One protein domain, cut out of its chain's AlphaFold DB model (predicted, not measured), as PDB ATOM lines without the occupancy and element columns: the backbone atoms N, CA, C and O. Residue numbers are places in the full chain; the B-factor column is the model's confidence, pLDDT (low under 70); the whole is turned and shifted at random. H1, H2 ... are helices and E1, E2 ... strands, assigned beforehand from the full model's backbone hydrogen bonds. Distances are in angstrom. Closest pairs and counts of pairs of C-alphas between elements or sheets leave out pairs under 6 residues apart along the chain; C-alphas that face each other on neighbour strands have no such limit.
ATOM      1  N   THR A  57     157.538 203.157 204.098       92.06
ATOM      2  CA  THR A  57     158.044 202.057 203.266       92.06
ATOM      3  C   THR A  57     157.953 202.466 201.800       92.06
ATOM      4  O   THR A  57     156.871 202.757 201.294       92.06
ATOM      5  N   ASN A  58     159.100 202.534 201.130       93.00
ATOM      6  CA  ASN A  58     159.220 202.859 199.716       93.00
ATOM      7  C   ASN A  58     159.352 201.565 198.911       93.00
ATOM      8  O   ASN A  58     160.370 200.881 198.992       93.00
ATOM      9  N   ILE A  59     158.325 201.229 198.136       92.00
ATOM     10  CA  ILE A  59     158.305 200.036 197.286       92.00
ATOM     11  C   ILE A  59     158.667 200.466 195.871       92.00
ATOM     12  O   ILE A  59     157.993 201.328 195.310       92.00
ATOM     13  N   PHE A  60     159.706 199.868 195.285       90.44
ATOM     14  CA  PHE A  60     160.155 200.252 193.949       90.44
ATOM     15  C   PHE A  60     160.608 199.074 193.072       90.44
ATOM     16  O   PHE A  60     161.205 198.100 193.541       90.44
ATOM     17  N   PHE A  61     160.378 199.185 191.764       88.69
ATOM     18  CA  PHE A  61     160.959 198.321 190.746       88.69
ATOM     19  C   PHE A  61     162.384 198.789 190.421       88.69
ATOM     20  O   PHE A  61     162.609 199.975 190.179       88.69
ATOM     21  N   PRO A  62     163.373 197.886 190.369       83.75
ATOM     22  CA  PRO A  62     164.729 198.261 189.999       83.75
ATOM     23  C   PRO A  62     164.822 198.596 188.504       83.75
ATOM     24  O   PRO A  62     164.332 197.842 187.661       83.75
ATOM     25  N   LEU A  63     165.536 199.671 188.168       78.38
ATOM     26  CA  LEU A  63     165.894 199.975 186.785       78.38
ATOM     27  C   LEU A  63     166.912 198.948 186.255       78.38
ATOM     28  O   LEU A  63     168.006 198.777 186.798       78.38
ATOM     29  N   LYS A  64     166.571 198.286 185.151       72.12
ATOM     30  CA  LYS A  64     167.423 197.403 184.350       72.12
ATOM     31  C   LYS A  64     167.749 198.106 183.020       72.12
ATOM     32  O   LYS A  64     166.868 198.526 182.284       72.12
ATOM     33  N   ARG A  65     169.036 198.224 182.668       65.88
ATOM     34  CA  ARG A  65     169.516 198.679 181.336       65.88
ATOM     35  C   ARG A  65     168.773 199.900 180.743       65.88
ATOM     36  O   ARG A  65     168.278 199.834 179.622       65.88
ATOM     37  N   LEU A  66     168.750 201.007 181.490       64.50
ATOM     38  CA  LEU A  66     168.263 202.356 181.124       64.50
ATOM     39  C   LEU A  66     166.771 202.494 180.740       64.50
ATOM     40  O   LEU A  66     166.205 203.550 180.997       64.50
ATOM     41  N   PHE A  67     166.126 201.465 180.182       59.22
ATOM     42  CA  PHE A  67     164.733 201.513 179.708       59.22
ATOM     43  C   PHE A  67     163.821 200.417 180.281       59.22
ATOM     44  O   PHE A  67     162.608 200.528 180.141       59.22
ATOM     45  N   TRP A  68     164.361 199.374 180.920       67.44
ATOM     46  CA  TRP A  68     163.558 198.294 181.502       67.44
ATOM     47  C   TRP A  68     163.356 198.547 182.999       67.44
ATOM     48  O   TRP A  68     164.327 198.771 183.716       67.44
ATOM     49  N   GLY A  69     162.118 198.513 183.490       73.25
ATOM     50  CA  GLY A  69     161.787 198.830 184.886       73.25
ATOM     51  C   GLY A  69     161.380 200.294 185.113       73.25
ATOM     52  O   GLY A  69     160.855 200.951 184.209       73.25
ATOM     53  N   ASP A  70     161.584 200.795 186.337       80.00
ATOM     54  CA  ASP A  70     161.080 202.103 186.775       80.00
ATOM     55  C   ASP A  70     162.183 203.170 186.728       80.00
ATOM     56  O   ASP A  70     163.124 203.147 187.517       80.00
ATOM     57  N   ALA A  71     162.078 204.093 185.769       77.19
ATOM     58  CA  ALA A  71     163.016 205.205 185.601       77.19
ATOM     59  C   ALA A  71     162.715 206.408 186.515       77.19
ATOM     60  O   ALA A  71     163.539 207.316 186.612       77.19
ATOM     61  N   VAL A  72     161.536 206.435 187.141       81.06
ATOM     62  CA  VAL A  72     161.097 207.502 188.056       81.06
ATOM     63  C   VAL A  72     161.305 207.073 189.510       81.06
ATOM     64  O   VAL A  72     161.653 207.893 190.356       81.06
ATOM     65  N   GLY A  73     161.095 205.791 189.793       80.56
ATOM     66  CA  GLY A  73     161.308 205.170 191.093       80.56
ATOM     67  C   GLY A  73     162.769 204.812 191.377       80.56
ATOM     68  O   GLY A  73     163.663 204.941 190.542       80.56
ATOM     69  N   GLY A  74     163.012 204.348 192.600       87.69
ATOM     70  CA  GLY A  74     164.339 203.986 193.083       87.69
ATOM     71  C   GLY A  74     164.409 203.985 194.610       87.69
ATOM     72  O   GLY A  74     163.424 204.332 195.265       87.69
ATOM     73  N   PRO A  75     165.558 203.595 195.185       91.25
ATOM     74  CA  PRO A  75     165.770 203.679 196.624       91.25
ATOM     75  C   PRO A  75     165.770 205.142 197.084       91.25
ATOM     76  O   PRO A  75     166.329 206.015 196.417       91.25
ATOM     77  N   LEU A  76     165.157 205.402 198.236       92.25
ATOM     78  CA  LEU A  76     165.021 206.737 198.824       92.25
ATOM     79  C   LEU A  76     165.814 206.896 200.131       92.25
ATOM     80  O   LEU A  76     165.951 208.016 200.631       92.25
ATOM     81  N   GLY A  77     166.370 205.810 200.671       88.88
ATOM     82  CA  GLY A  77     167.107 205.801 201.933       88.88
ATOM     83  C   GLY A  77     168.287 206.776 201.972       88.88
ATOM     84  O   GLY A  77     168.502 207.418 202.999       88.88
ATOM     85  N   ASP A  78     168.997 206.973 200.858       88.56
ATOM     86  CA  ASP A  78     170.116 207.927 200.782       88.56
ATOM     87  C   ASP A  78     169.659 209.394 200.901       88.56
ATOM     88  O   ASP A  78     170.411 210.241 201.384       88.56
ATOM     89  N   LEU A  79     168.425 209.705 200.486       90.25
ATOM     90  CA  LEU A  79     167.871 211.065 200.495       90.25
ATOM     91  C   LEU A  79     167.171 211.406 201.814       90.25
ATOM     92  O   LEU A  79     167.292 212.525 202.310       90.25
ATOM     93  N   PHE A  80     166.433 210.454 202.381       87.00
ATOM     94  CA  PHE A  80     165.571 210.684 203.547       87.00
ATOM     95  C   PHE A  80     166.078 210.013 204.834       87.00
ATOM     96  O   PHE A  80     165.538 210.243 205.918       87.00
ATOM     97  N   GLY A  81     167.142 209.216 204.740       84.44
ATOM     98  CA  GLY A  81     167.799 208.559 205.861       84.44
ATOM     99  C   GLY A  81     167.168 207.228 206.279       84.44
ATOM    100  O   GLY A  81     166.184 206.746 205.723       84.44
ATOM    101  N   ARG A  82     167.738 206.645 207.341       81.69
ATOM    102  CA  ARG A  82     167.461 205.290 207.875       81.69
ATOM    103  C   ARG A  82     166.027 205.000 208.344       81.69
ATOM    104  O   ARG A  82     165.782 203.926 208.884       81.69
ATOM    105  N   PHE A  83     165.125 205.973 208.264       81.69
ATOM    106  CA  PHE A  83     163.735 205.834 208.707       81.69
ATOM    107  C   PHE A  83     162.771 205.543 207.549       81.69
ATOM    108  O   PHE A  83     161.584 205.327 207.797       81.69
ATOM    109  N   ILE A  84     163.289 205.499 206.316       89.56
ATOM    110  CA  ILE A  84     162.612 204.885 205.176       89.56
ATOM    111  C   ILE A  84     163.073 203.433 205.044       89.56
ATOM    112  O   ILE A  84     164.268 203.143 205.081       89.56
ATOM    113  N   GLU A  85     162.119 202.524 204.883       90.94
ATOM    114  CA  GLU A  85     162.373 201.143 204.492       90.94
ATOM    115  C   GLU A  85     162.225 201.016 202.975       90.94
ATOM    116  O   GLU A  85     161.125 201.099 202.438       90.94
ATOM    117  N   ASP A  86     163.343 200.826 202.283       93.06
ATOM    118  CA  ASP A  86     163.359 200.579 200.844       93.06
ATOM    119  C   ASP A  86     163.095 199.090 200.558       93.06
ATOM    120  O   ASP A  86     163.918 198.225 200.868       93.06
ATOM    121  N   VAL A  87     161.964 198.788 199.918       92.25
ATOM    122  CA  VAL A  87     161.574 197.442 199.483       92.25
ATOM    123  C   VAL A  87     161.708 197.351 197.968       92.25
ATOM    124  O   VAL A  87     160.949 197.940 197.199       92.25
ATOM    125  N   ARG A  88     162.703 196.584 197.524       90.94
ATOM    126  CA  ARG A  88     162.885 196.269 196.107       90.94
ATOM    127  C   ARG A  88     161.936 195.143 195.708       90.94
ATOM    128  O   ARG A  88     162.112 194.017 196.174       90.94
ATOM    129  N   VAL A  89     161.050 195.415 194.753       88.50
ATOM    130  CA  VAL A  89     160.164 194.394 194.186       88.50
ATOM    131  C   VAL A  89     160.992 193.361 193.414       88.50
ATOM    132  O   VAL A  89     161.745 193.703 192.490       88.50
ATOM    133  N   LYS A  90     160.893 192.090 193.820       73.62
ATOM    134  CA  LYS A  90     161.572 190.965 193.154       73.62
ATOM    135  C   LYS A  90     160.938 190.698 191.789       73.62
ATOM    136  O   LYS A  90     159.753 190.932 191.597       73.62
ATOM    137  N   ASP A  91     161.760 190.247 190.843       64.94
ATOM    138  CA  ASP A  91     161.340 189.913 189.473       64.94
ATOM    139  C   ASP A  91     160.725 191.082 188.693       64.94
ATOM    140  O   ASP A  91     159.881 190.885 187.827       64.94
ATOM    141  N   GLY A  92     161.193 192.306 188.995       55.69
ATOM    142  CA  GLY A  92     160.672 193.560 188.450       55.69
ATOM    143  C   GLY A  92     160.337 193.497 186.964       55.69
ATOM    144  O   GLY A  92     161.080 192.884 186.190       55.69
ATOM    145  N   SER A  93     159.220 194.128 186.598       55.97
ATOM    146  CA  SER A  93     158.626 193.933 185.284       55.97
ATOM    147  C   SER A  93     159.601 194.318 184.171       55.97
ATOM    148  O   SER A  93     160.268 195.352 184.214       55.97
ATOM    149  N   ASP A  94     159.672 193.476 183.141       59.97
ATOM    150  CA  ASP A  94     160.401 193.790 181.909       59.97
ATOM    151  C   ASP A  94     159.609 194.780 181.024       59.97
ATOM    152  O   ASP A  94     159.927 194.974 179.849       59.97
ATOM    153  N   MET A  95     158.570 195.414 181.578       62.44
ATOM    154  CA  MET A  95     157.779 196.420 180.888       62.44
ATOM    155  C   MET A  95     158.525 197.752 180.846       62.44
ATOM    156  O   MET A  95     159.125 198.204 181.823       62.44
ATOM    157  N   LEU A  96     158.432 198.401 179.688       63.09
ATOM    158  CA  LEU A  96     158.754 199.812 179.546       63.09
ATOM    159  C   LEU A  96     157.751 200.603 180.396       63.09
ATOM    160  O   LEU A  96     156.549 200.388 180.263       63.09
ATOM    161  N   LEU A  97     158.236 201.521 181.239       68.81
ATOM    162  CA  LEU A  97     157.409 202.356 182.125       68.81
ATOM    163  C   LEU A  97     156.649 201.565 183.206       68.81
ATOM    164  O   LEU A  97     155.482 201.840 183.479       68.81
ATOM    165  N   SER A  98     157.319 200.637 183.898       75.75
ATOM    166  CA  SER A  98     156.720 199.895 185.024       75.75
ATOM    167  C   SER A  98     156.142 200.793 186.132       75.75
ATOM    168  O   SER A  98     155.325 200.342 186.932       75.75
ATOM    169  N   HIS A  99     156.517 202.076 186.144       80.88
ATOM    170  CA  HIS A  99     155.992 203.104 187.035       80.88
ATOM    171  C   HIS A  99     154.459 203.185 187.071       80.88
ATOM    172  O   HIS A  99     153.875 203.386 188.131       80.88
ATOM    173  N   THR A 100     153.778 202.993 185.938       84.12
ATOM    174  CA  THR A 100     152.306 203.065 185.886       84.12
ATOM    175  C   THR A 100     151.617 201.758 186.271       84.12
ATOM    176  O   THR A 100     150.394 201.711 186.341       84.12
ATOM    177  N   HIS A 101     152.386 200.698 186.526       84.31
ATOM    178  CA  HIS A 101     151.885 199.329 186.617       84.31
ATOM    179  C   HIS A 101     151.889 198.740 188.035       84.31
ATOM    180  O   HIS A 101     151.382 197.635 188.207       84.31
ATOM    181  N   TYR A 102     152.398 199.449 189.054       84.38
ATOM    182  CA  TYR A 102     152.463 198.933 190.438       84.38
ATOM    183  C   TYR A 102     151.120 198.427 190.970       84.38
ATOM    184  O   TYR A 102     151.076 197.460 191.725       84.38
ATOM    185  N   TRP A 103     150.036 199.098 190.587       87.00
ATOM    186  CA  TRP A 103     148.703 198.889 191.153       87.00
ATOM    187  C   TRP A 103     147.711 198.346 190.122       87.00
ATOM    188  O   TRP A 103     146.504 198.336 190.354       87.00
ATOM    189  N   ASP A 104     148.214 197.919 188.963       85.38
ATOM    190  CA  ASP A 104     147.390 197.415 187.875       85.38
ATOM    191  C   ASP A 104     147.121 195.916 188.048       85.38
ATOM    192  O   ASP A 104     147.873 195.057 187.582       85.38
ATOM    193  N   VAL A 105     146.005 195.618 188.711       85.19
ATOM    194  CA  VAL A 105     145.517 194.253 188.951       85.19
ATOM    195  C   VAL A 105     144.908 193.591 187.709       85.19
ATOM    196  O   VAL A 105     144.471 192.446 187.792       85.19
ATOM    197  N   SER A 106     144.847 194.286 186.566       83.75
ATOM    198  CA  SER A 106     144.382 193.698 185.302       83.75
ATOM    199  C   SER A 106     145.466 192.897 184.569       83.75
ATOM    200  O   SER A 106     145.165 192.181 183.613       83.75
ATOM    201  N   GLN A 107     146.719 192.983 185.029       78.12
ATOM    202  CA  GLN A 107     147.838 192.202 184.504       78.12
ATOM    203  C   GLN A 107     147.747 190.716 184.881       78.12
ATOM    204  O   GLN A 107     146.973 190.329 185.755       78.12
ATOM    205  N   SER A 108     148.567 189.877 184.232       72.94
ATOM    206  CA  SER A 108     148.546 188.409 184.373       72.94
ATOM    207  C   SER A 108     148.601 187.914 185.815       72.94
ATOM    208  O   SER A 108     147.991 186.897 186.141       72.94
ATOM    209  N   ASP A 109     149.312 188.646 186.668       79.88
ATOM    210  CA  ASP A 109     149.585 188.239 188.042       79.88
ATOM    211  C   ASP A 109     148.529 188.785 189.021       79.88
ATOM    212  O   ASP A 109     148.438 188.321 190.156       79.88
ATOM    213  N   GLY A 110     147.699 189.743 188.586       85.56
ATOM    214  CA  GLY A 110     146.620 190.351 189.365       85.56
ATOM    215  C   GLY A 110     147.027 190.733 190.793       85.56
ATOM    216  O   GLY A 110     148.058 191.359 191.021       85.56
ATOM    217  N   TRP A 111     146.230 190.312 191.780       86.50
ATOM    218  CA  TRP A 111     146.511 190.505 193.213       86.50
ATOM    219  C   TRP A 111     147.717 189.711 193.735       86.50
ATOM    220  O   TRP A 111     148.190 189.960 194.836       86.50
ATOM    221  N   GLN A 112     148.219 188.746 192.964       86.25
ATOM    222  CA  GLN A 112     149.408 187.967 193.315       86.25
ATOM    223  C   GLN A 112     150.702 188.614 192.806       86.25
ATOM    224  O   GLN A 112     151.786 188.081 193.067       86.25
ATOM    225  N   ALA A 113     150.605 189.757 192.116       87.12
ATOM    226  CA  ALA A 113     151.756 190.501 191.635       87.12
ATOM    227  C   ALA A 113     152.721 190.839 192.794       87.12
ATOM    228  O   ALA A 113     152.272 191.249 193.871       87.12
ATOM    229  N   PRO A 114     154.048 190.712 192.597       87.94
ATOM    230  CA  PRO A 114     155.035 190.944 193.653       87.94
ATOM    231  C   PRO A 114     154.904 192.306 194.353       87.94
ATOM    232  O   PRO A 114     154.953 192.367 195.576       87.94
ATOM    233  N   CYS A 115     154.641 193.383 193.608       87.38
ATOM    234  CA  CYS A 115     154.450 194.728 194.163       87.38
ATOM    235  C   CYS A 115     153.200 194.861 195.050       87.38
ATOM    236  O   CYS A 115     153.233 195.596 196.035       87.38
ATOM    237  N   ILE A 116     152.118 194.138 194.735       89.00
ATOM    238  CA  ILE A 116     150.898 194.104 195.556       89.00
ATOM    239  C   ILE A 116     151.170 193.354 196.859       89.00
ATOM    240  O   ILE A 116     150.839 193.844 197.933       89.00
ATOM    241  N   ARG A 117     151.859 192.213 196.780       88.25
ATOM    242  CA  ARG A 117     152.250 191.430 197.960       88.25
ATOM    243  C   ARG A 117     153.207 192.193 198.877       88.25
ATOM    244  O   ARG A 117     153.074 192.119 200.098       88.25
ATOM    245  N   ASP A 118     154.155 192.929 198.299       89.94
ATOM    246  CA  ASP A 118     155.075 193.787 199.048       89.94
ATOM    247  C   ASP A 118     154.320 194.939 199.739       89.94
ATOM    248  O   ASP A 118     154.620 195.261 200.890       89.94
ATOM    249  N   LEU A 119     153.287 195.509 199.098       89.19
ATOM    250  CA  LEU A 119     152.405 196.509 199.713       89.19
ATOM    251  C   LEU A 119     151.598 195.926 200.878       89.19
ATOM    252  O   LEU A 119     151.556 196.524 201.952       89.19
ATOM    253  N   GLU A 120     150.977 194.763 200.689       88.00
ATOM    254  CA  GLU A 120     150.222 194.078 201.746       88.00
ATOM    255  C   GLU A 120     151.099 193.775 202.968       88.00
ATOM    256  O   GLU A 120     150.653 193.933 204.107       88.00
ATOM    257  N   GLY A 121     152.356 193.382 202.739       85.00
ATOM    258  CA  GLY A 121     153.350 193.206 203.795       85.00
ATOM    259  C   GLY A 121     153.715 194.519 204.490       85.00
ATOM    260  O   GLY A 121     153.725 194.580 205.716       85.00
ATOM    261  N   ALA A 122     153.961 195.588 203.727       86.00
ATOM    262  CA  ALA A 122     154.350 196.893 204.265       86.00
ATOM    263  C   ALA A 122     153.262 197.539 205.139       86.00
ATOM    264  O   ALA A 122     153.569 198.161 206.155       86.00
ATOM    265  N   VAL A 123     151.993 197.378 204.757       83.25
ATOM    266  CA  VAL A 123     150.836 197.911 205.497       83.25
ATOM    267  C   VAL A 123     150.387 196.951 206.610       83.25
ATOM    268  O   VAL A 123     149.482 197.272 207.375       83.25
ATOM    269  N   ASN A 124     151.044 195.792 206.747       76.88
ATOM    270  CA  ASN A 124     150.668 194.743 207.691       76.88
ATOM    271  C   ASN A 124     149.194 194.310 207.529       76.88
ATOM    272  O   ASN A 124     148.493 194.069 208.504       76.88
TER     273      ASN A 124
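This is residues 57 to 124 of the 137 residues of an uncharacterized protein of Bradyrhizobium erythrophlei (UniProt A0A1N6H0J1). With little regular structure, two short parallel strands, E1 and E2, lie side by side, helix H2 packs on them mainly at E1, and two long stretches, residues 61 to 76 and 89 to 113, have no named element. The 68 printed residues hold E1, H1, E2 and H2 in order, just 22 residues, class mixed. The whole is compact, radius of gyration of the C-alphas 12.0 A, and flat, spanning 35 by 32 by 16 A.

Start at E1, residues 57 to 60; E2, residues 84 to 88, is its parallel neighbour at 29 degrees, with N 58 and O 85 2.8 A apart, within hydrogen-bond range. With H1, residues 77 to 80, they form a strand-helix-strand unit, a helix between parallel neighbour strands, its crossover right-handed. In H2, residues 114 to 122, every O i to N i+4 pair is within hydrogen-bond range; H1 is too short for one. Thr 57 and Ala 122 are the closest C-alphas of E1 and H2, 6.4 A. H1 and H2 are apart.

Find C-alpha 57 at (158.044, 202.057, 203.266), where E1 begins, 9.7 A long. H1 measures 5.4 A, E2 12.5 A. H2, 12.2 A, ends at C-alpha 122, (154.350, 196.893, 204.265).

The printed part has no cut. Links E1 to H1 and E2 to H2 are long. Residues 65 to 68 and 91 to 97 have pLDDT under 70.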